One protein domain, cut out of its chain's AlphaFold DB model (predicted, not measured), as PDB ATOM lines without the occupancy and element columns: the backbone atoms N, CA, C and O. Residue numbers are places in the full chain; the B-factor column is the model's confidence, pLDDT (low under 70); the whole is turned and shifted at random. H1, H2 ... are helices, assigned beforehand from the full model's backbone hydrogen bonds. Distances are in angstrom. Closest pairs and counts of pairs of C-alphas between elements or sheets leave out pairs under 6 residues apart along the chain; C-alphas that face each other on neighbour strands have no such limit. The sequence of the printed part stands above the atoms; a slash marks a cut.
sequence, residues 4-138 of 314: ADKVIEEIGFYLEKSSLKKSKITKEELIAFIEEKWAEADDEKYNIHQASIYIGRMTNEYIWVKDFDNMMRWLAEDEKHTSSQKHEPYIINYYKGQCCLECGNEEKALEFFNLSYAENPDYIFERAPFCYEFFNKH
ATOM      1  N   ALA A   4      65.191   5.872  44.962       95.06
ATOM      2  CA  ALA A   4      63.805   5.761  45.400       95.06
ATOM      3  C   ALA A   4      63.638   6.005  46.906       95.06
ATOM      4  O   ALA A   4      62.820   6.839  47.272       95.06
ATOM      5  N   ASP A   5      64.444   5.379  47.775       95.75
ATOM      6  CA  ASP A   5      64.348   5.574  49.233       95.75
ATOM      7  C   ASP A   5      64.410   7.060  49.619       95.75
ATOM      8  O   ASP A   5      63.586   7.537  50.393       95.75
ATOM      9  N   LYS A   6      65.368   7.803  49.046       95.62
ATOM     10  CA  LYS A   6      65.551   9.234  49.336       95.62
ATOM     11  C   LYS A   6      64.363  10.062  48.878       95.62
ATOM     12  O   LYS A   6      63.918  10.952  49.587       95.62
ATOM     13  N   VAL A   7      63.868   9.783  47.677       97.06
ATOM     14  CA  VAL A   7      62.743  10.521  47.104       97.06
ATOM     15  C   VAL A   7      61.454  10.235  47.877       97.06
ATOM     16  O   VAL A   7      60.682  11.153  48.138       97.06
ATOM     17  N   ILE A   8      61.233   8.984  48.290       97.12
ATOM     18  CA  ILE A   8      60.103   8.613  49.148       97.12
ATOM     19  C   ILE A   8      60.227   9.293  50.520       97.12
ATOM     20  O   ILE A   8      59.238   9.829  51.008       97.12
ATOM     21  N   GLU A   9      61.421   9.364  51.112       94.94
ATOM     22  CA  GLU A   9      61.656  10.116  52.356       94.94
ATOM     23  C   GLU A   9      61.351  11.618  52.191       94.94
ATOM     24  O   GLU A   9      60.671  12.204  53.033       94.94
ATOM     25  N   GLU A  10      61.760  12.237  51.077       96.00
ATOM     26  CA  GLU A  10      61.439  13.638  50.758       96.00
ATOM     27  C   GLU A  10      59.927  13.879  50.604       96.00
ATOM     28  O   GLU A  10      59.414  14.891  51.089       96.00
ATOM     29  N   ILE A  11      59.204  12.956  49.961       97.06
ATOM     30  CA  ILE A  11      57.736  13.011  49.862       97.06
ATOM     31  C   ILE A  11      57.104  12.907  51.252       97.06
ATOM     32  O   ILE A  11      56.224  13.705  51.576       97.06
ATOM     33  N   GLY A  12      57.568  11.969  52.082       94.62
ATOM     34  CA  GLY A  12      57.085  11.788  53.450       94.62
ATOM     35  C   GLY A  12      57.251  13.040  54.299       94.62
ATOM     36  O   GLY A  12      56.276  13.535  54.862       94.62
ATOM     37  N   PHE A  13      58.452  13.621  54.290       94.06
ATOM     38  CA  PHE A  13      58.728  14.887  54.967       94.06
ATOM     39  C   PHE A  13      57.777  16.002  54.525       94.06
ATOM     40  O   PHE A  13      57.255  16.753  55.347       94.06
ATOM     41  N   TYR A  14      57.553  16.130  53.215       95.62
ATOM     42  CA  TYR A  14      56.699  17.181  52.678       95.62
ATOM     43  C   TYR A  14      55.224  16.968  53.038       95.62
ATOM     44  O   TYR A  14      54.527  17.937  53.337       95.62
ATOM     45  N   LEU A  15      54.762  15.715  53.074       93.56
ATOM     46  CA  LEU A  15      53.424  15.351  53.541       93.56
ATOM     47  C   LEU A  15      53.231  15.698  55.020       93.56
ATOM     48  O   LEU A  15      52.274  16.396  55.350       93.56
ATOM     49  N   GLU A  16      54.150  15.294  55.895       91.62
ATOM     50  CA  GLU A  16      54.106  15.643  57.323       91.62
ATOM     51  C   GLU A  16      54.119  17.160  57.521       91.62
ATOM     52  O   GLU A  16      53.288  17.716  58.241       91.62
ATOM     53  N   LYS A  17      55.000  17.858  56.798       93.06
ATOM     54  CA  LYS A  17      55.062  19.319  56.806       93.06
ATOM     55  C   LYS A  17      53.756  19.954  56.329       93.06
ATOM     56  O   LYS A  17      53.354  20.980  56.875       93.06
ATOM     57  N   SER A  18      53.093  19.375  55.328       93.00
ATOM     58  CA  SER A  18      51.822  19.889  54.807       93.00
ATOM     59  C   SER A  18      50.692  19.817  55.836       93.00
ATOM     60  O   SER A  18      49.830  20.694  55.827       93.00
ATOM     61  N   SER A  19      50.756  18.847  56.752       90.06
ATOM     62  CA  SER A  19      49.789  18.626  57.834       90.06
ATOM     63  C   SER A  19      50.039  19.485  59.075       90.06
ATOM     64  O   SER A  19      49.214  19.499  59.986       90.06
ATOM     65  N   LEU A  20      51.160  20.211  59.143       92.25
ATOM     66  CA  LEU A  20      51.438  21.102  60.266       92.25
ATOM     67  C   LEU A  20      50.373  22.191  60.386       92.25
ATOM     68  O   LEU A  20      50.007  22.822  59.399       92.25
ATOM     69  N   LYS A  21      49.991  22.525  61.622       90.12
ATOM     70  CA  LYS A  21      49.032  23.601  61.936       90.12
ATOM     71  C   LYS A  21      49.319  24.917  61.206       90.12
ATOM     72  O   LYS A  21      48.416  25.597  60.735       90.12
ATOM     73  N   LYS A  22      50.597  25.298  61.117       88.19
ATOM     74  CA  LYS A  22      51.051  26.539  60.458       88.19
ATOM     75  C   LYS A  22      51.422  26.364  58.985       88.19
ATOM     76  O   LYS A  22      51.943  27.307  58.380       88.19
ATOM     77  N   SER A  23      51.195  25.183  58.420       92.25
ATOM     78  CA  SER A  23      51.422  24.922  57.008       92.25
ATOM     79  C   SER A  23      50.595  25.879  56.157       92.25
ATOM     80  O   SER A  23      49.444  26.192  56.448       92.25
ATOM     81  N   LYS A  24      51.219  26.368  55.088       93.81
ATOM     82  CA  LYS A  24      50.554  27.141  54.032       93.81
ATOM     83  C   LYS A  24      50.581  26.407  52.697       93.81
ATOM     84  O   LYS A  24      50.233  27.014  51.692       93.81
ATOM     85  N   ILE A  25      51.039  25.154  52.706       95.19
ATOM     86  CA  ILE A  25      51.129  24.319  51.514       95.19
ATOM     87  C   ILE A  25      49.702  24.048  51.055       95.19
ATOM     88  O   ILE A  25      48.912  23.461  51.797       95.19
ATOM     89  N   THR A  26      49.358  24.507  49.858       94.31
ATOM     90  CA  THR A  26      48.040  24.217  49.290       94.31
ATOM     91  C   THR A  26      47.994  22.786  48.764       94.31
ATOM     92  O   THR A  26      49.025  22.151  48.536       94.31
ATOM     93  N   LYS A  27      46.787  22.262  48.527       91.38
ATOM     94  CA  LYS A  27      46.636  20.938  47.908       91.38
ATOM     95  C   LYS A  27      47.266  20.889  46.520       91.38
ATOM     96  O   LYS A  27      47.889  19.897  46.169       91.38
ATOM     97  N   GLU A  28      47.161  21.967  45.750       94.69
ATOM     98  CA  GLU A  28      47.778  22.072  44.427       94.69
ATOM     99  C   GLU A  28      49.307  22.022  44.514       94.69
ATOM    100  O   GLU A  28      49.942  21.337  43.714       94.69
ATOM    101  N   GLU A  29      49.902  22.703  45.499       97.06
ATOM    102  CA  GLU A  29      51.345  22.644  45.757       97.06
ATOM    103  C   GLU A  29      51.777  21.251  46.233       97.06
ATOM    104  O   GLU A  29      52.831  20.767  45.821       97.06
ATOM    105  N   LEU A  30      50.961  20.593  47.062       96.31
ATOM    106  CA  LEU A  30      51.188  19.221  47.517       96.31
ATOM    107  C   LEU A  30      51.195  18.231  46.355       96.31
ATOM    108  O   LEU A  30      52.167  17.498  46.181       96.31
ATOM    109  N   ILE A  31      50.142  18.250  45.541       97.00
ATOM    110  CA  ILE A  31      50.013  17.412  44.348       97.00
ATOM    111  C   ILE A  31      51.210  17.648  43.423       97.00
ATOM    112  O   ILE A  31      51.875  16.692  43.033       97.00
ATOM    113  N   ALA A  32      51.523  18.908  43.104       97.88
ATOM    114  CA  ALA A  32      52.618  19.240  42.194       97.88
ATOM    115  C   ALA A  32      53.976  18.733  42.699       97.88
ATOM    116  O   ALA A  32      54.740  18.164  41.919       97.88
ATOM    117  N   PHE A  33      54.258  18.894  43.995       98.19
ATOM    118  CA  PHE A  33      55.495  18.405  44.598       98.19
ATOM    119  C   PHE A  33      55.601  16.880  44.519       98.19
ATOM    120  O   PHE A  33      56.637  16.354  44.113       98.19
ATOM    121  N   ILE A  34      54.532  16.160  44.875       97.88
ATOM    122  CA  ILE A  34      54.541  14.693  44.851       97.88
ATOM    123  C   ILE A  34      54.665  14.177  43.417       97.88
ATOM    124  O   ILE A  34      55.424  13.242  43.200       97.88
ATOM    125  N   GLU A  35      54.001  14.787  42.433       98.06
ATOM    126  CA  GLU A  35      54.164  14.424  41.015       98.06
ATOM    127  C   GLU A  35      55.609  14.582  40.536       98.06
ATOM    128  O   GLU A  35      56.166  13.669  39.922       98.06
ATOM    129  N   GLU A  36      56.227  15.729  40.831       98.19
ATOM    130  CA  GLU A  36      57.616  16.007  40.461       98.19
ATOM    131  C   GLU A  36      58.552  14.972  41.087       98.19
ATOM    132  O   GLU A  36      59.323  14.319  40.382       98.19
ATOM    133  N   LYS A  37      58.428  14.750  42.398       97.88
ATOM    134  CA  LYS A  37      59.260  13.791  43.128       97.88
ATOM    135  C   LYS A  37      59.013  12.358  42.701       97.88
ATOM    136  O   LYS A  37      59.960  11.631  42.423       97.88
ATOM    137  N   TRP A  38      57.764  11.945  42.542       97.75
ATOM    138  CA  TRP A  38      57.439  10.600  42.080       97.75
ATOM    139  C   TRP A  38      58.061  10.283  40.715       97.75
ATOM    140  O   TRP A  38      58.479   9.144  40.484       97.75
ATOM    141  N   ALA A  39      58.159  11.274  39.823       97.00
ATOM    142  CA  ALA A  39      58.812  11.133  38.523       97.00
ATOM    143  C   ALA A  39      60.349  11.037  38.609       97.00
ATOM    144  O   ALA A  39      60.962  10.434  37.727       97.00
ATOM    145  N   GLU A  40      60.974  11.596  39.651       97.00
ATOM    146  CA  GLU A  40      62.420  11.488  39.904       97.00
ATOM    147  C   GLU A  40      62.831  10.106  40.425       97.00
ATOM    148  O   GLU A  40      63.948   9.664  40.148       97.00
ATOM    149  N   ALA A  41      61.956   9.434  41.180       96.56
ATOM    150  CA  ALA A  41      62.238   8.123  41.752       96.56
ATOM    151  C   ALA A  41      62.287   7.023  40.682       96.56
ATOM    152  O   ALA A  41      61.350   6.860  39.888       96.56
ATOM    153  N   ASP A  42      63.340   6.210  40.720       95.94
ATOM    154  CA  ASP A  42      63.413   4.970  39.948       95.94
ATOM    155  C   ASP A  42      62.356   3.923  40.383       95.94
ATOM    156  O   ASP A  42      61.627   4.091  41.364       95.94
ATOM    157  N   ASP A  43      62.244   2.832  39.616       96.00
ATOM    158  CA  ASP A  43      61.214   1.800  39.808       96.00
ATOM    159  C   ASP A  43      61.342   1.035  41.138       96.00
ATOM    160  O   ASP A  43      60.422   0.307  41.517       96.00
ATOM    161  N   GLU A  44      62.437   1.193  41.894       96.75
ATOM    162  CA  GLU A  44      62.553   0.578  43.217       96.75
ATOM    163  C   GLU A  44      61.472   1.101  44.177       96.75
ATOM    164  O   GLU A  44      61.066   0.367  45.081       96.75
ATOM    165  N   LYS A  45      60.902   2.291  43.913       96.50
ATOM    166  CA  LYS A  45      59.774   2.864  44.669       96.50
ATOM    167  C   LYS A  45      58.586   1.917  44.803       96.50
ATOM    168  O   LYS A  45      57.936   1.914  45.839       96.50
ATOM    169  N   TYR A  46      58.342   1.053  43.819       96.81
ATOM    170  CA  TYR A  46      57.236   0.091  43.843       96.81
ATOM    171  C   TYR A  46      57.432  -1.072  44.832       96.81
ATOM    172  O   TYR A  46      56.524  -1.885  45.008       96.81
ATOM    173  N   ASN A  47      58.600  -1.165  45.470       95.62
ATOM    174  CA  ASN A  47      58.892  -2.134  46.528       95.62
ATOM    175  C   ASN A  47      58.932  -1.488  47.926       95.62
ATOM    176  O   ASN A  47      59.106  -2.197  48.919       95.62
ATOM    177  N   ILE A  48      58.797  -0.161  48.024       95.81
ATOM    178  CA  ILE A  48      58.891   0.580  49.284       95.81
ATOM    179  C   ILE A  48      57.492   0.735  49.869       95.81
ATOM    180  O   ILE A  48      56.632   1.362  49.266       95.81
ATOM    181  N   HIS A  49      57.264   0.226  51.081       93.56
ATOM    182  CA  HIS A  49      55.934   0.238  51.695       93.56
ATOM    183  C   HIS A  49      55.278   1.631  51.712       93.56
ATOM    184  O   HIS A  49      54.125   1.763  51.302       93.56
ATOM    185  N   GLN A  50      56.013   2.672  52.100       95.19
ATOM    186  CA  GLN A  50      55.534   4.057  52.130       95.19
ATOM    187  C   GLN A  50      55.048   4.555  50.762       95.19
ATOM    188  O   GLN A  50      54.088   5.318  50.701       95.19
ATOM    189  N   ALA A  51      55.629   4.083  49.657       96.31
ATOM    190  CA  ALA A  51      55.201   4.484  48.323       96.31
ATOM    191  C   ALA A  51      53.749   4.060  48.034       96.31
ATOM    192  O   ALA A  51      53.005   4.837  47.442       96.31
ATOM    193  N   SER A  52      53.309   2.887  48.515       94.94
ATOM    194  CA  SER A  52      51.891   2.481  48.422       94.94
ATOM    195  C   SER A  52      50.948   3.417  49.184       94.94
ATOM    196  O   SER A  52      49.861   3.726  48.700       94.94
ATOM    197  N   ILE A  53      51.383   3.945  50.332       94.31
ATOM    198  CA  ILE A  53      50.615   4.934  51.102       94.31
ATOM    199  C   ILE A  53      50.483   6.229  50.291       94.31
ATOM    200  O   ILE A  53      49.402   6.814  50.218       94.31
ATOM    201  N   TYR A  54      51.559   6.660  49.630       96.25
ATOM    202  CA  TYR A  54      51.560   7.885  48.828       96.25
ATOM    203  C   TYR A  54      50.746   7.750  47.538       96.25
ATOM    204  O   TYR A  54      50.069   8.703  47.159       96.25
ATOM    205  N   ILE A  55      50.709   6.566  46.918       96.94
ATOM    206  CA  ILE A  55      49.791   6.273  45.805       96.94
ATOM    207  C   ILE A  55      48.331   6.422  46.249       96.94
ATOM    208  O   ILE A  55      47.543   7.099  45.580       96.94
ATOM    209  N   GLY A  56      47.974   5.848  47.403       95.69
ATOM    210  CA  GLY A  56      46.644   6.015  47.992       95.69
ATOM    211  C   GLY A  56      46.329   7.485  48.282       95.69
ATOM    212  O   GLY A  56      45.251   7.974  47.939       95.69
ATOM    213  N   ARG A  57      47.298   8.232  48.833       95.44
ATOM    214  CA  ARG A  57      47.151   9.673  49.074       95.44
ATOM    215  C   ARG A  57      46.878  10.441  47.782       95.44
ATOM    216  O   ARG A  57      45.930  11.219  47.751       95.44
ATOM    217  N   MET A  58      47.654  10.215  46.725       97.88
ATOM    218  CA  MET A  58      47.483  10.916  45.447       97.88
ATOM    219  C   MET A  58      46.170  10.563  44.753       97.88
ATOM    220  O   MET A  58      45.518  11.446  44.197       97.88
ATOM    221  N   THR A  59      45.727   9.308  44.854       97.94
ATOM    222  CA  THR A  59      44.391   8.893  44.397       97.94
ATOM    223  C   THR A  59      43.306   9.748  45.062       97.94
ATOM    224  O   THR A  59      42.471  10.328  44.369       97.94
ATOM    225  N   ASN A  60      43.366   9.914  46.388       96.69
ATOM    226  CA  ASN A  60      42.401  10.720  47.143       96.69
ATOM    227  C   ASN A  60      42.463  12.218  46.802       96.69
ATOM    228  O   ASN A  60      41.421  12.869  46.702       96.69
ATOM    229  N   GLU A  61      43.657  12.777  46.592       96.56
ATOM    230  CA  GLU A  61      43.791  14.181  46.180       96.56
ATOM    231  C   GLU A  61      43.146  14.436  44.812       96.56
ATOM    232  O   GLU A  61      42.421  15.420  44.641       96.56
ATOM    233  N   TYR A  62      43.320  13.519  43.855       98.12
ATOM    234  CA  TYR A  62      42.693  13.637  42.538       98.12
ATOM    235  C   TYR A  62      41.182  13.382  42.542       98.12
ATOM    236  O   TYR A  62      40.452  14.058  41.812       98.12
ATOM    237  N   ILE A  63      40.685  12.509  43.425       97.44
ATOM    238  CA  ILE A  63      39.246  12.396  43.721       97.44
ATOM    239  C   ILE A  63      38.695  13.740  44.216       97.44
ATOM    240  O   ILE A  63      37.622  14.170  43.782       97.44
ATOM    241  N   TRP A  64      39.422  14.419  45.108       94.88
ATOM    242  CA  TRP A  64      38.984  15.684  45.693       94.88
ATOM    243  C   TRP A  64      38.896  16.805  44.650       94.88
ATOM    244  O   TRP A  64      37.868  17.483  44.581       94.88
ATOM    245  N   VAL A  65      39.910  16.962  43.789       95.81
ATOM    246  CA  VAL A  65      39.879  17.956  42.691       95.81
ATOM    247  C   VAL A  65      39.022  17.527  41.490       95.81
ATOM    248  O   VAL A  65      38.925  18.275  40.518       95.81
ATOM    249  N   LYS A  66      38.375  16.353  41.550       96.25
ATOM    250  CA  LYS A  66      37.546  15.774  40.475       96.25
ATOM    251  C   LYS A  66      38.300  15.578  39.154       96.25
ATOM    252  O   LYS A  66      37.721  15.708  38.076       96.25
ATOM    253  N   ASP A  67      39.583  15.233  39.233       97.81
ATOM    254  CA  ASP A  67      40.411  14.901  38.072       97.81
ATOM    255  C   ASP A  67      40.459  13.381  37.885       97.81
ATOM    256  O   ASP A  67      41.311  12.666  38.420       97.81
ATOM    257  N   PHE A  68      39.488  12.889  37.122       98.00
ATOM    258  CA  PHE A  68      39.298  11.464  36.884       98.00
ATOM    259  C   PHE A  68      40.484  10.807  36.167       98.00
ATOM    260  O   PHE A  68      40.854   9.681  36.503       98.00
ATOM    261  N   ASP A  69      41.099  11.495  35.203       98.19
ATOM    262  CA  ASP A  69      42.172  10.919  34.391       98.19
ATOM    263  C   ASP A  69      43.433  10.691  35.234       98.19
ATOM    264  O   ASP A  69      44.053   9.624  35.162       98.19
ATOM    265  N   ASN A  70      43.791  11.657  36.084       98.25
ATOM    266  CA  ASN A  70      44.921  11.494  36.995       98.25
ATOM    267  C   ASN A  70      44.630  10.506  38.126       98.25
ATOM    268  O   ASN A  70      45.506   9.708  38.455       98.25
ATOM    269  N   MET A  71      43.408  10.488  38.664       98.38
ATOM    270  CA  MET A  71      42.984   9.469  39.629       98.38
ATOM    271  C   MET A  71      43.174   8.056  39.050       98.38
ATOM    272  O   MET A  71      43.834   7.214  39.659       98.38
ATOM    273  N   MET A  72      42.703   7.814  37.821       98.38
ATOM    274  CA  MET A  72      42.880   6.529  37.135       98.38
ATOM    275  C   MET A  72      44.350   6.202  36.849       98.38
ATOM    276  O   MET A  72      44.743   5.036  36.940       98.38
ATOM    277  N   ARG A  73      45.178   7.202  36.518       98.19
ATOM    278  CA  ARG A  73      46.627   7.008  36.362       98.19
ATOM    279  C   ARG A  73      47.263   6.531  37.666       98.19
ATOM    280  O   ARG A  73      48.047   5.591  37.616       98.19
ATOM    281  N   TRP A  74      46.921   7.122  38.810       98.19
ATOM    282  CA  TRP A  74      47.462   6.701  40.110       98.19
ATOM    283  C   TRP A  74      46.980   5.317  40.546       98.19
ATOM    284  O   TRP A  74      47.779   4.546  41.069       98.19
ATOM    285  N   LEU A  75      45.744   4.930  40.219       97.06
ATOM    286  CA  LEU A  75      45.308   3.537  40.373       97.06
ATOM    287  C   LEU A  75      46.154   2.566  39.528       97.06
ATOM    288  O   LEU A  75      46.427   1.452  39.964       97.06
ATOM    289  N   ALA A  76      46.603   2.973  38.337       96.44
ATOM    290  CA  ALA A  76      47.519   2.170  37.524       96.44
ATOM    291  C   ALA A  76      48.968   2.178  38.056       96.44
ATOM    292  O   ALA A  76      49.722   1.241  37.798       96.44
ATOM    293  N   GLU A  77      49.379   3.215  38.794       96.62
ATOM    294  CA  GLU A  77      50.641   3.204  39.544       96.62
ATOM    295  C   GLU A  77      50.598   2.184  40.692       96.62
ATOM    296  O   GLU A  77      51.582   1.473  40.896       96.62
ATOM    297  N   ASP A  78      49.456   2.048  41.379       94.19
ATOM    298  CA  ASP A  78      49.263   1.044  42.437       94.19
ATOM    299  C   ASP A  78      49.458  -0.387  41.921       94.19
ATOM    300  O   ASP A  78      50.132  -1.196  42.554       94.19
ATOM    301  N   GLU A  79      48.968  -0.691  40.715       93.62
ATOM    302  CA  GLU A  79      49.124  -2.013  40.086       93.62
ATOM    303  C   GLU A  79      50.589  -2.431  39.889       93.62
ATOM    304  O   GLU A  79      50.895  -3.625  39.834       93.62
ATOM    305  N   LYS A  80      51.511  -1.470  39.784       95.25
ATOM    306  CA  LYS A  80      52.951  -1.748  39.667       95.25
ATOM    307  C   LYS A  80      53.580  -2.078  41.018       95.25
ATOM    308  O   LYS A  80      54.631  -2.715  41.056       95.25
ATOM    309  N   HIS A  81      52.962  -1.644  42.116       95.62
ATOM    310  CA  HIS A  81      53.473  -1.830  43.466       95.62
ATOM    311  C   HIS A  81      53.360  -3.293  43.910       95.62
ATOM    312  O   HIS A  81      52.368  -3.970  43.636       95.62
ATOM    313  N   THR A  82      54.334  -3.801  44.669       93.06
ATOM    314  CA  THR A  82      54.329  -5.205  45.127       93.06
ATOM    315  C   THR A  82      53.167  -5.543  46.062       93.06
ATOM    316  O   THR A  82      52.835  -6.713  46.246       93.06
ATOM    317  N   SER A  83      52.542  -4.537  46.680       88.12
ATOM    318  CA  SER A  83      51.351  -4.721  47.523       88.12
ATOM    319  C   SER A  83      50.089  -5.040  46.730       88.12
ATOM    320  O   SER A  83      49.193  -5.649  47.308       88.12
ATOM    321  N   SER A  84      50.019  -4.691  45.442       85.38
ATOM    322  CA  SER A  84      48.833  -4.937  44.607       85.38
ATOM    323  C   SER A  84      48.460  -6.420  44.528       85.38
ATOM    324  O   SER A  84      47.296  -6.770  44.368       85.38
ATOM    325  N   GLN A  85      49.433  -7.313  44.730       81.88
ATOM    326  CA  GLN A  85      49.245  -8.765  44.705       81.88
ATOM    327  C   GLN A  85      48.673  -9.342  46.011       81.88
ATOM    328  O   GLN A  85      48.473 -10.551  46.107       81.88
ATOM    329  N   LYS A  86      48.443  -8.515  47.042       86.75
ATOM    330  CA  LYS A  86      47.959  -8.974  48.356       86.75
ATOM    331  C   LYS A  86      46.452  -9.217  48.404       86.75
ATOM    332  O   LYS A  86      45.982  -9.835  49.357       86.75
ATOM    333  N   HIS A  87      45.707  -8.708  47.429       88.31
ATOM    334  CA  HIS A  87      44.251  -8.715  47.444       88.31
ATOM    335  C   HIS A  87      43.683  -9.500  46.266       88.31
ATOM    336  O   HIS A  87      44.237  -9.500  45.169       88.31
ATOM    337  N   GLU A  88      42.554 -10.159  46.511       93.62
ATOM    338  CA  GLU A  88      41.800 -10.847  45.470       93.62
ATOM    339  C   GLU A  88      41.270  -9.841  44.424       93.62
ATOM    340  O   GLU A  88      40.958  -8.698  44.781       93.62
ATOM    341  N   PRO A  89      41.115 -10.232  43.145       93.75
ATOM    342  CA  PRO A  89      40.731  -9.304  42.080       93.75
ATOM    343  C   PRO A  89      39.415  -8.560  42.342       93.75
ATOM    344  O   PRO A  89      39.328  -7.362  42.070       93.75
ATOM    345  N   TYR A  90      38.409  -9.212  42.933       95.81
ATOM    346  CA  TYR A  90      37.158  -8.551  43.316       95.81
ATOM    347  C   TYR A  90      37.347  -7.417  44.340       95.81
ATOM    348  O   TYR A  90      36.667  -6.399  44.239       95.81
ATOM    349  N   ILE A  91      38.296  -7.536  45.277       95.50
ATOM    350  CA  ILE A  91      38.613  -6.483  46.261       95.50
ATOM    351  C   ILE A  91      39.196  -5.265  45.545       95.50
ATOM    352  O   ILE A  91      38.786  -4.131  45.800       95.50
ATOM    353  N   ILE A  92      40.120  -5.507  44.615       94.44
ATOM    354  CA  ILE A  92      40.761  -4.465  43.807       94.44
ATOM    355  C   ILE A  92      39.716  -3.764  42.932       94.44
ATOM    356  O   ILE A  92      39.671  -2.537  42.875       94.44
ATOM    357  N   ASN A  93      38.843  -4.529  42.273       97.38
ATOM    358  CA  ASN A  93      37.774  -3.977  41.445       97.38
ATOM    359  C   ASN A  93      36.770  -3.169  42.275       97.38
ATOM    360  O   ASN A  93      36.377  -2.089  41.848       97.38
ATOM    361  N   TYR A  94      36.399  -3.627  43.473       97.88
ATOM    362  CA  TYR A  94      35.568  -2.836  44.380       97.88
ATOM    363  C   TYR A  94      36.216  -1.485  44.703       97.88
ATOM    364  O   TYR A  94      35.570  -0.452  44.533       97.88
ATOM    365  N   TYR A  95      37.493  -1.482  45.100       96.62
ATOM    366  CA  TYR A  95      38.218  -0.254  45.434       96.62
ATOM    367  C   TYR A  95      38.270   0.721  44.247       96.62
ATOM    368  O   TYR A  95      37.928   1.892  44.390       96.62
ATOM    369  N   LYS A  96      38.582   0.235  43.039       97.62
ATOM    370  CA  LYS A  96      38.553   1.067  41.823       97.62
ATOM    371  C   LYS A  96      37.162   1.629  41.536       97.62
ATOM    372  O   LYS A  96      37.043   2.791  41.149       97.62
ATOM    373  N   GLY A  97      36.116   0.823  41.733       98.19
ATOM    374  CA  GLY A  97      34.725   1.254  41.594       98.19
ATOM    375  C   GLY A  97      34.372   2.369  42.575       98.19
ATOM    376  O   GLY A  97      33.808   3.384  42.166       98.19
ATOM    377  N   GLN A  98      34.786   2.226  43.835       98.31
ATOM    378  CA  GLN A  98      34.635   3.250  44.864       98.31
ATOM    379  C   GLN A  98      35.333   4.557  44.461       98.31
ATOM    380  O   GLN A  98      34.681   5.599  44.419       98.31
ATOM    381  N   CYS A  99      36.614   4.512  44.083       98.19
ATOM    382  CA  CYS A  99      37.359   5.699  43.654       98.19
ATOM    383  C   CYS A  99      36.714   6.391  42.442       98.19
ATOM    384  O   CYS A  99      36.607   7.617  42.408       98.19
ATOM    385  N   CYS A 100      36.238   5.623  41.454       98.50
ATOM    386  CA  CYS A 100      35.525   6.174  40.299       98.50
ATOM    387  C   CYS A 100      34.230   6.884  40.714       98.50
ATOM    388  O   CYS A 100      33.956   7.983  40.226       98.50
ATOM    389  N   LEU A 101      33.460   6.279  41.623       98.19
ATOM    390  CA  LEU A 101      32.200   6.834  42.109       98.19
ATOM    391  C   LEU A 101      32.440   8.132  42.883       98.19
ATOM    392  O   LEU A 101      31.811   9.147  42.592       98.19
ATOM    393  N   GLU A 102      33.394   8.131  43.811       97.88
ATOM    394  CA  GLU A 102      33.773   9.324  44.575       97.88
ATOM    395  C   GLU A 102      34.316  10.436  43.667       97.88
ATOM    396  O   GLU A 102      34.042  11.617  43.895       97.88
ATOM    397  N   CYS A 103      35.023  10.089  42.588       97.75
ATOM    398  CA  CYS A 103      35.494  11.045  41.585       97.75
ATOM    399  C   CYS A 103      34.378  11.557  40.647       97.75
ATOM    400  O   CYS A 103      34.611  12.465  39.849       97.75
ATOM    401  N   GLY A 104      33.157  11.022  40.753       97.06
ATOM    402  CA  GLY A 104      31.988  11.445  39.975       97.06
ATOM    403  C   GLY A 104      31.826  10.753  38.618       97.06
ATOM    404  O   GLY A 104      31.049  11.227  37.792       97.06
ATOM    405  N   ASN A 105      32.536   9.649  38.366       98.00
ATOM    406  CA  ASN A 105      32.392   8.854  37.148       98.00
ATOM    407  C   ASN A 105      31.596   7.568  37.423       98.00
ATOM    408  O   ASN A 105      32.156   6.494  37.649       98.00
ATOM    409  N   GLU A 106      30.270   7.699  37.398       98.19
ATOM    410  CA  GLU A 106      29.329   6.604  37.664       98.19
ATOM    411  C   GLU A 106      29.430   5.459  36.644       98.19
ATOM    412  O   GLU A 106      29.313   4.294  37.019       98.19
ATOM    413  N   GLU A 107      29.682   5.768  35.367       98.25
ATOM    414  CA  GLU A 107      29.816   4.759  34.309       98.25
ATOM    415  C   GLU A 107      30.994   3.828  34.603       98.25
ATOM    416  O   GLU A 107      30.830   2.606  34.667       98.25
ATOM    417  N   LYS A 108      32.171   4.402  34.881       98.25
ATOM    418  CA  LYS A 108      33.355   3.606  35.212       98.25
ATOM    419  C   LYS A 108      33.216   2.890  36.551       98.25
ATOM    420  O   LYS A 108      33.654   1.746  36.680       98.25
ATOM    421  N   ALA A 109      32.583   3.531  37.533       98.44
ATOM    422  CA  ALA A 109      32.286   2.897  38.810       98.44
ATOM    423  C   ALA A 109      31.443   1.632  38.618       98.44
ATOM    424  O   ALA A 109      31.785   0.573  39.143       98.44
ATOM    425  N   LEU A 110      30.384   1.718  37.809       98.44
ATOM    426  CA  LEU A 110      29.502   0.595  37.514       98.44
ATOM    427  C   LEU A 110      30.232  -0.540  36.785       98.44
ATOM    428  O   LEU A 110      29.998  -1.706  37.103       98.44
ATOM    429  N   GLU A 111      31.132  -0.237  35.847       98.38
ATOM    430  CA  GLU A 111      31.974  -1.259  35.206       98.38
ATOM    431  C   GLU A 111      32.784  -2.055  36.238       98.38
ATOM    432  O   GLU A 111      32.733  -3.287  36.252       98.38
ATOM    433  N   PHE A 112      33.494  -1.366  37.132       98.50
ATOM    434  CA  PHE A 112      34.316  -2.016  38.152       98.50
ATOM    435  C   PHE A 112      33.488  -2.754  39.207       98.50
ATOM    436  O   PHE A 112      33.837  -3.877  39.582       98.50
ATOM    437  N   PHE A 113      32.362  -2.192  39.644       98.44
ATOM    438  CA  PHE A 113      31.455  -2.891  40.551       98.44
ATOM    439  C   PHE A 113      30.872  -4.153  39.918       98.44
ATOM    440  O   PHE A 113      30.805  -5.176  40.591       98.44
ATOM    441  N   ASN A 114      30.540  -4.147  38.625       98.31
ATOM    442  CA  ASN A 114      30.117  -5.367  37.933       98.31
ATOM    443  C   ASN A 114      31.217  -6.439  37.920       98.31
ATOM    444  O   ASN A 114      30.913  -7.614  38.124       98.31
ATOM    445  N   LEU A 115      32.485  -6.053  37.729       98.12
ATOM    446  CA  LEU A 115      33.616  -6.986  37.809       98.12
ATOM    447  C   LEU A 115      33.772  -7.570  39.220       98.12
ATOM    448  O   LEU A 115      33.911  -8.781  39.366       98.12
ATOM    449  N   SER A 116      33.687  -6.734  40.259       97.88
ATOM    450  CA  SER A 116      33.703  -7.198  41.652       97.88
ATOM    451  C   SER A 116      32.535  -8.139  41.950       97.88
ATOM    452  O   SER A 116      32.730  -9.194  42.549       97.88
ATOM    453  N   TYR A 117      31.324  -7.764  41.539       97.12
ATOM    454  CA  TYR A 117      30.095  -8.506  41.813       97.12
ATOM    455  C   TYR A 117      30.061  -9.865  41.107       97.12
ATOM    456  O   TYR A 117      29.548 -10.834  41.661       97.12
ATOM    457  N   ALA A 118      30.624  -9.956  39.897       97.19
ATOM    458  CA  ALA A 118      30.704 -11.206  39.143       97.19
ATOM    459  C   ALA A 118      31.544 -12.282  39.853       97.19
ATOM    460  O   ALA A 118      31.282 -13.472  39.681       97.19
ATOM    461  N   GLU A 119      32.535 -11.870  40.644       97.00
ATOM    462  CA  GLU A 119      33.398 -12.765  41.419       97.00
ATOM    463  C   GLU A 119      32.880 -12.995  42.845       97.00
ATOM    464  O   GLU A 119      32.862 -14.133  43.315       97.00
ATOM    465  N   ASN A 120      32.433 -11.936  43.526       96.81
ATOM    466  CA  ASN A 120      31.850 -12.012  44.862       96.81
ATOM    467  C   ASN A 120      30.628 -11.075  44.980       96.81
ATOM    468  O   ASN A 120      30.788  -9.876  45.230       96.81
ATOM    469  N   PRO A 121      29.401 -11.617  44.840       94.06
ATOM    470  CA  PRO A 121      28.172 -10.832  44.894       94.06
ATOM    471  C   PRO A 121      27.906 -10.131  46.227       94.06
ATOM    472  O   PRO A 121      27.192  -9.130  46.255       94.06
ATOM    473  N   ASP A 122      28.426 -10.667  47.330       94.62
ATOM    474  CA  ASP A 122      28.127 -10.174  48.677       94.62
ATOM    475  C   ASP A 122      29.068  -9.048  49.093       94.62
ATOM    476  O   ASP A 122      28.642  -8.116  49.770       94.62
ATOM    477  N   TYR A 123      30.304  -9.061  48.584       95.56
ATOM    478  CA  TYR A 123      31.353  -8.145  49.017       95.56
ATOM    479  C   TYR A 123      30.972  -6.664  48.940       95.56
ATOM    480  O   TYR A 123      31.292  -5.915  49.850       95.56
ATOM    481  N   ILE A 124      30.278  -6.222  47.886       95.31
ATOM    482  CA  ILE A 124      29.877  -4.810  47.742       95.31
ATOM    483  C   ILE A 124      28.920  -4.389  48.870       95.31
ATOM    484  O   ILE A 124      29.004  -3.265  49.356       95.31
ATOM    485  N   PHE A 125      28.039  -5.293  49.307       93.19
ATOM    486  CA  PHE A 125      26.979  -5.036  50.288       93.19
ATOM    487  C   PHE A 125      27.452  -5.106  51.747       93.19
ATOM    488  O   PHE A 125      26.690  -4.766  52.643       93.19
ATOM    489  N   GLU A 126      28.701  -5.508  51.983       91.25
ATOM    490  CA  GLU A 126      29.362  -5.497  53.297       91.25
ATOM    491  C   GLU A 126      30.243  -4.249  53.497       91.25
ATOM    492  O   GLU A 126      31.036  -4.173  54.436       91.25
ATOM    493  N   ARG A 127      30.185  -3.291  52.562       92.50
ATOM    494  CA  ARG A 127      31.094  -2.138  52.496       92.50
ATOM    495  C   ARG A 127      30.342  -0.815  52.624       92.50
ATOM    496  O   ARG A 127      29.236  -0.772  53.150       92.50
ATOM    497  N   ALA A 128      30.966   0.279  52.187       90.06
ATOM    498  CA  ALA A 128      30.461   1.626  52.414       90.06
ATOM    499  C   ALA A 128      29.039   1.829  51.837       90.06
ATOM    500  O   ALA A 128      28.828   1.520  50.654       90.06
ATOM    501  N   PRO A 129      28.096   2.412  52.610       92.19
ATOM    502  CA  PRO A 129      26.704   2.586  52.199       92.19
ATOM    503  C   PRO A 129      26.492   3.197  50.825       92.19
ATOM    504  O   PRO A 129      25.794   2.630  49.986       92.19
ATOM    505  N   PHE A 130      27.183   4.296  50.534       94.25
ATOM    506  CA  PHE A 130      27.031   4.985  49.256       94.25
ATOM    507  C   PHE A 130      27.417   4.113  48.041       94.25
ATOM    508  O   PHE A 130      26.851   4.289  46.962       94.25
ATOM    509  N   CYS A 131      28.337   3.151  48.199       95.94
ATOM    510  CA  CYS A 131      28.730   2.233  47.127       95.94
ATOM    511  C   CYS A 131      27.633   1.204  46.843       95.94
ATOM    512  O   CYS A 131      27.213   1.055  45.691       95.94
ATOM    513  N   TYR A 132      27.155   0.495  47.875       94.19
ATOM    514  CA  TYR A 132      26.123  -0.517  47.658       94.19
ATOM    515  C   TYR A 132      24.786   0.119  47.291       94.19
ATOM    516  O   TYR A 132      24.077  -0.437  46.463       94.19
ATOM    517  N   GLU A 133      24.445   1.300  47.808       95.06
ATOM    518  CA  GLU A 133      23.229   2.020  47.418       95.06
ATOM    519  C   GLU A 133      23.252   2.434  45.947       95.06
ATOM    520  O   GLU A 133      22.234   2.331  45.256       95.06
ATOM    521  N   PHE A 134      24.404   2.895  45.453       97.12
ATOM    522  CA  PHE A 134      24.601   3.203  44.040       97.12
ATOM    523  C   PHE A 134      24.463   1.943  43.182       97.12
ATOM    524  O   PHE A 134      23.656   1.912  42.249       97.12
ATOM    525  N   PHE A 135      25.203   0.885  43.511       97.50
ATOM    526  CA  PHE A 135      25.216  -0.338  42.713       97.50
ATOM    527  C   PHE A 135      23.858  -1.058  42.728       97.50
ATOM    528  O   PHE A 135      23.386  -1.512  41.686       97.50
ATOM    529  N   ASN A 136      23.168  -1.087  43.872       95.81
ATOM    530  CA  ASN A 136      21.879  -1.764  44.037       95.81
ATOM    531  C   ASN A 136      20.786  -1.209  43.110       95.81
ATOM    532  O   ASN A 136      19.936  -1.964  42.645       95.81
ATOM    533  N   LYS A 137      20.827   0.092  42.785       96.06
ATOM    534  CA  LYS A 137      19.904   0.734  41.825       96.06
ATOM    535  C   LYS A 137      20.065   0.218  40.391       96.06
ATOM    536  O   LYS A 137      19.153   0.390  39.586       96.06
ATOM    537  N   HIS A 138      21.208  -0.389  40.078       96.19
ATOM    538  CA  HIS A 138      21.569  -0.866  38.744       96.19
ATOM    539  C   HIS A 138      21.436  -2.387  38.590       96.19
ATOM    540  O   HIS A 138      21.644  -2.911  37.496       96.19
TER     541      HIS A 138
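What this domain is: This is residues 4 to 138 of the 314 residues of an uncharacterized protein of Chryseobacterium ureilyticum (UniProt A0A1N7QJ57). Three helical hairpins stand in a row, H1 with H2, H4 with H5 and H7 with H8, with H4 and H5 in the middle. The short helices H3 and H6 lie near each other at one end of the hairpins, on the links from one hairpin to the next, and the short helices H9 and H10 lie at the H7 and H8 end of the row. The printed part has 135 residues, with ten named helices, H1 to H10 in chain order, and no named strand; the class is all helix. It is compact, with a radius of gyration of the C-alphas of 16.1 A and spans of 44 by 30 by 24 A.

Where its parts are: The longest helix is H4, residues 49 to 64, 23.7 A from C-alpha 49 at (55.934, 0.238, 51.695) to C-alpha 64. H5 is residues 68 to 78, 15.5 A. Before them come H1, residues 4 to 18, 20.8 A from C-alpha 4 at (63.805, 5.761, 45.400), H2, residues 27 to 40, 20.1 A, and H3, residues 43 to 47. After them come H6, residues 82 to 86, H7, residues 89 to 102, 20.0 A, H8, residues 106 to 119, 20.1 A, H9, residues 123 to 126, and H10, residues 129 to 136, ending at C-alpha 136 (21.879, -1.764, 44.037).

How they stand to each other: H4 is the hub, touching four helices. It forms a hairpin with H5 at a shallow tilt of 11 degrees; the closest C-alphas, of Thr 59 and Met 71, are 5.0 A apart. H4 only just touches H1, with 3 pairs of C-alphas within 8 A, Ile 8 and Ala 51 closest at 6.5 A. H4 touches H7 with residues 59 to 63 alone, C-alphas 63 and 102 closest at 6.3 A. H1 and H2 form a hairpin at 8 degrees, C-alphas 11 and 34 closest at 6.2 A, and H7 and H8 one at 19 degrees, C-alphas 97 and 109 closest at 4.0 A. H10 is close to but not clearly touching H8, about perpendicular at 80 degrees. Every O i to N i+4 pair is within hydrogen-bond range in H1, H2, H5, H7 and H10; H4 has 11 of 12, H8 9 of 10, H3 0 of 1 with 2 of 2 O i to N i+3 pairs, H6 0 of 1 with 1 of 2, and H9 is too short for an i+4 pair.

The domain as a whole: The C-alphas farthest apart are those of Lys 22 and Ala 118, 47.9 A. The printed part has no cut and no long link, and residues 19 to 24 stand free. The mean pLDDT of the printed part is 95.6, and no printed residue is under 70.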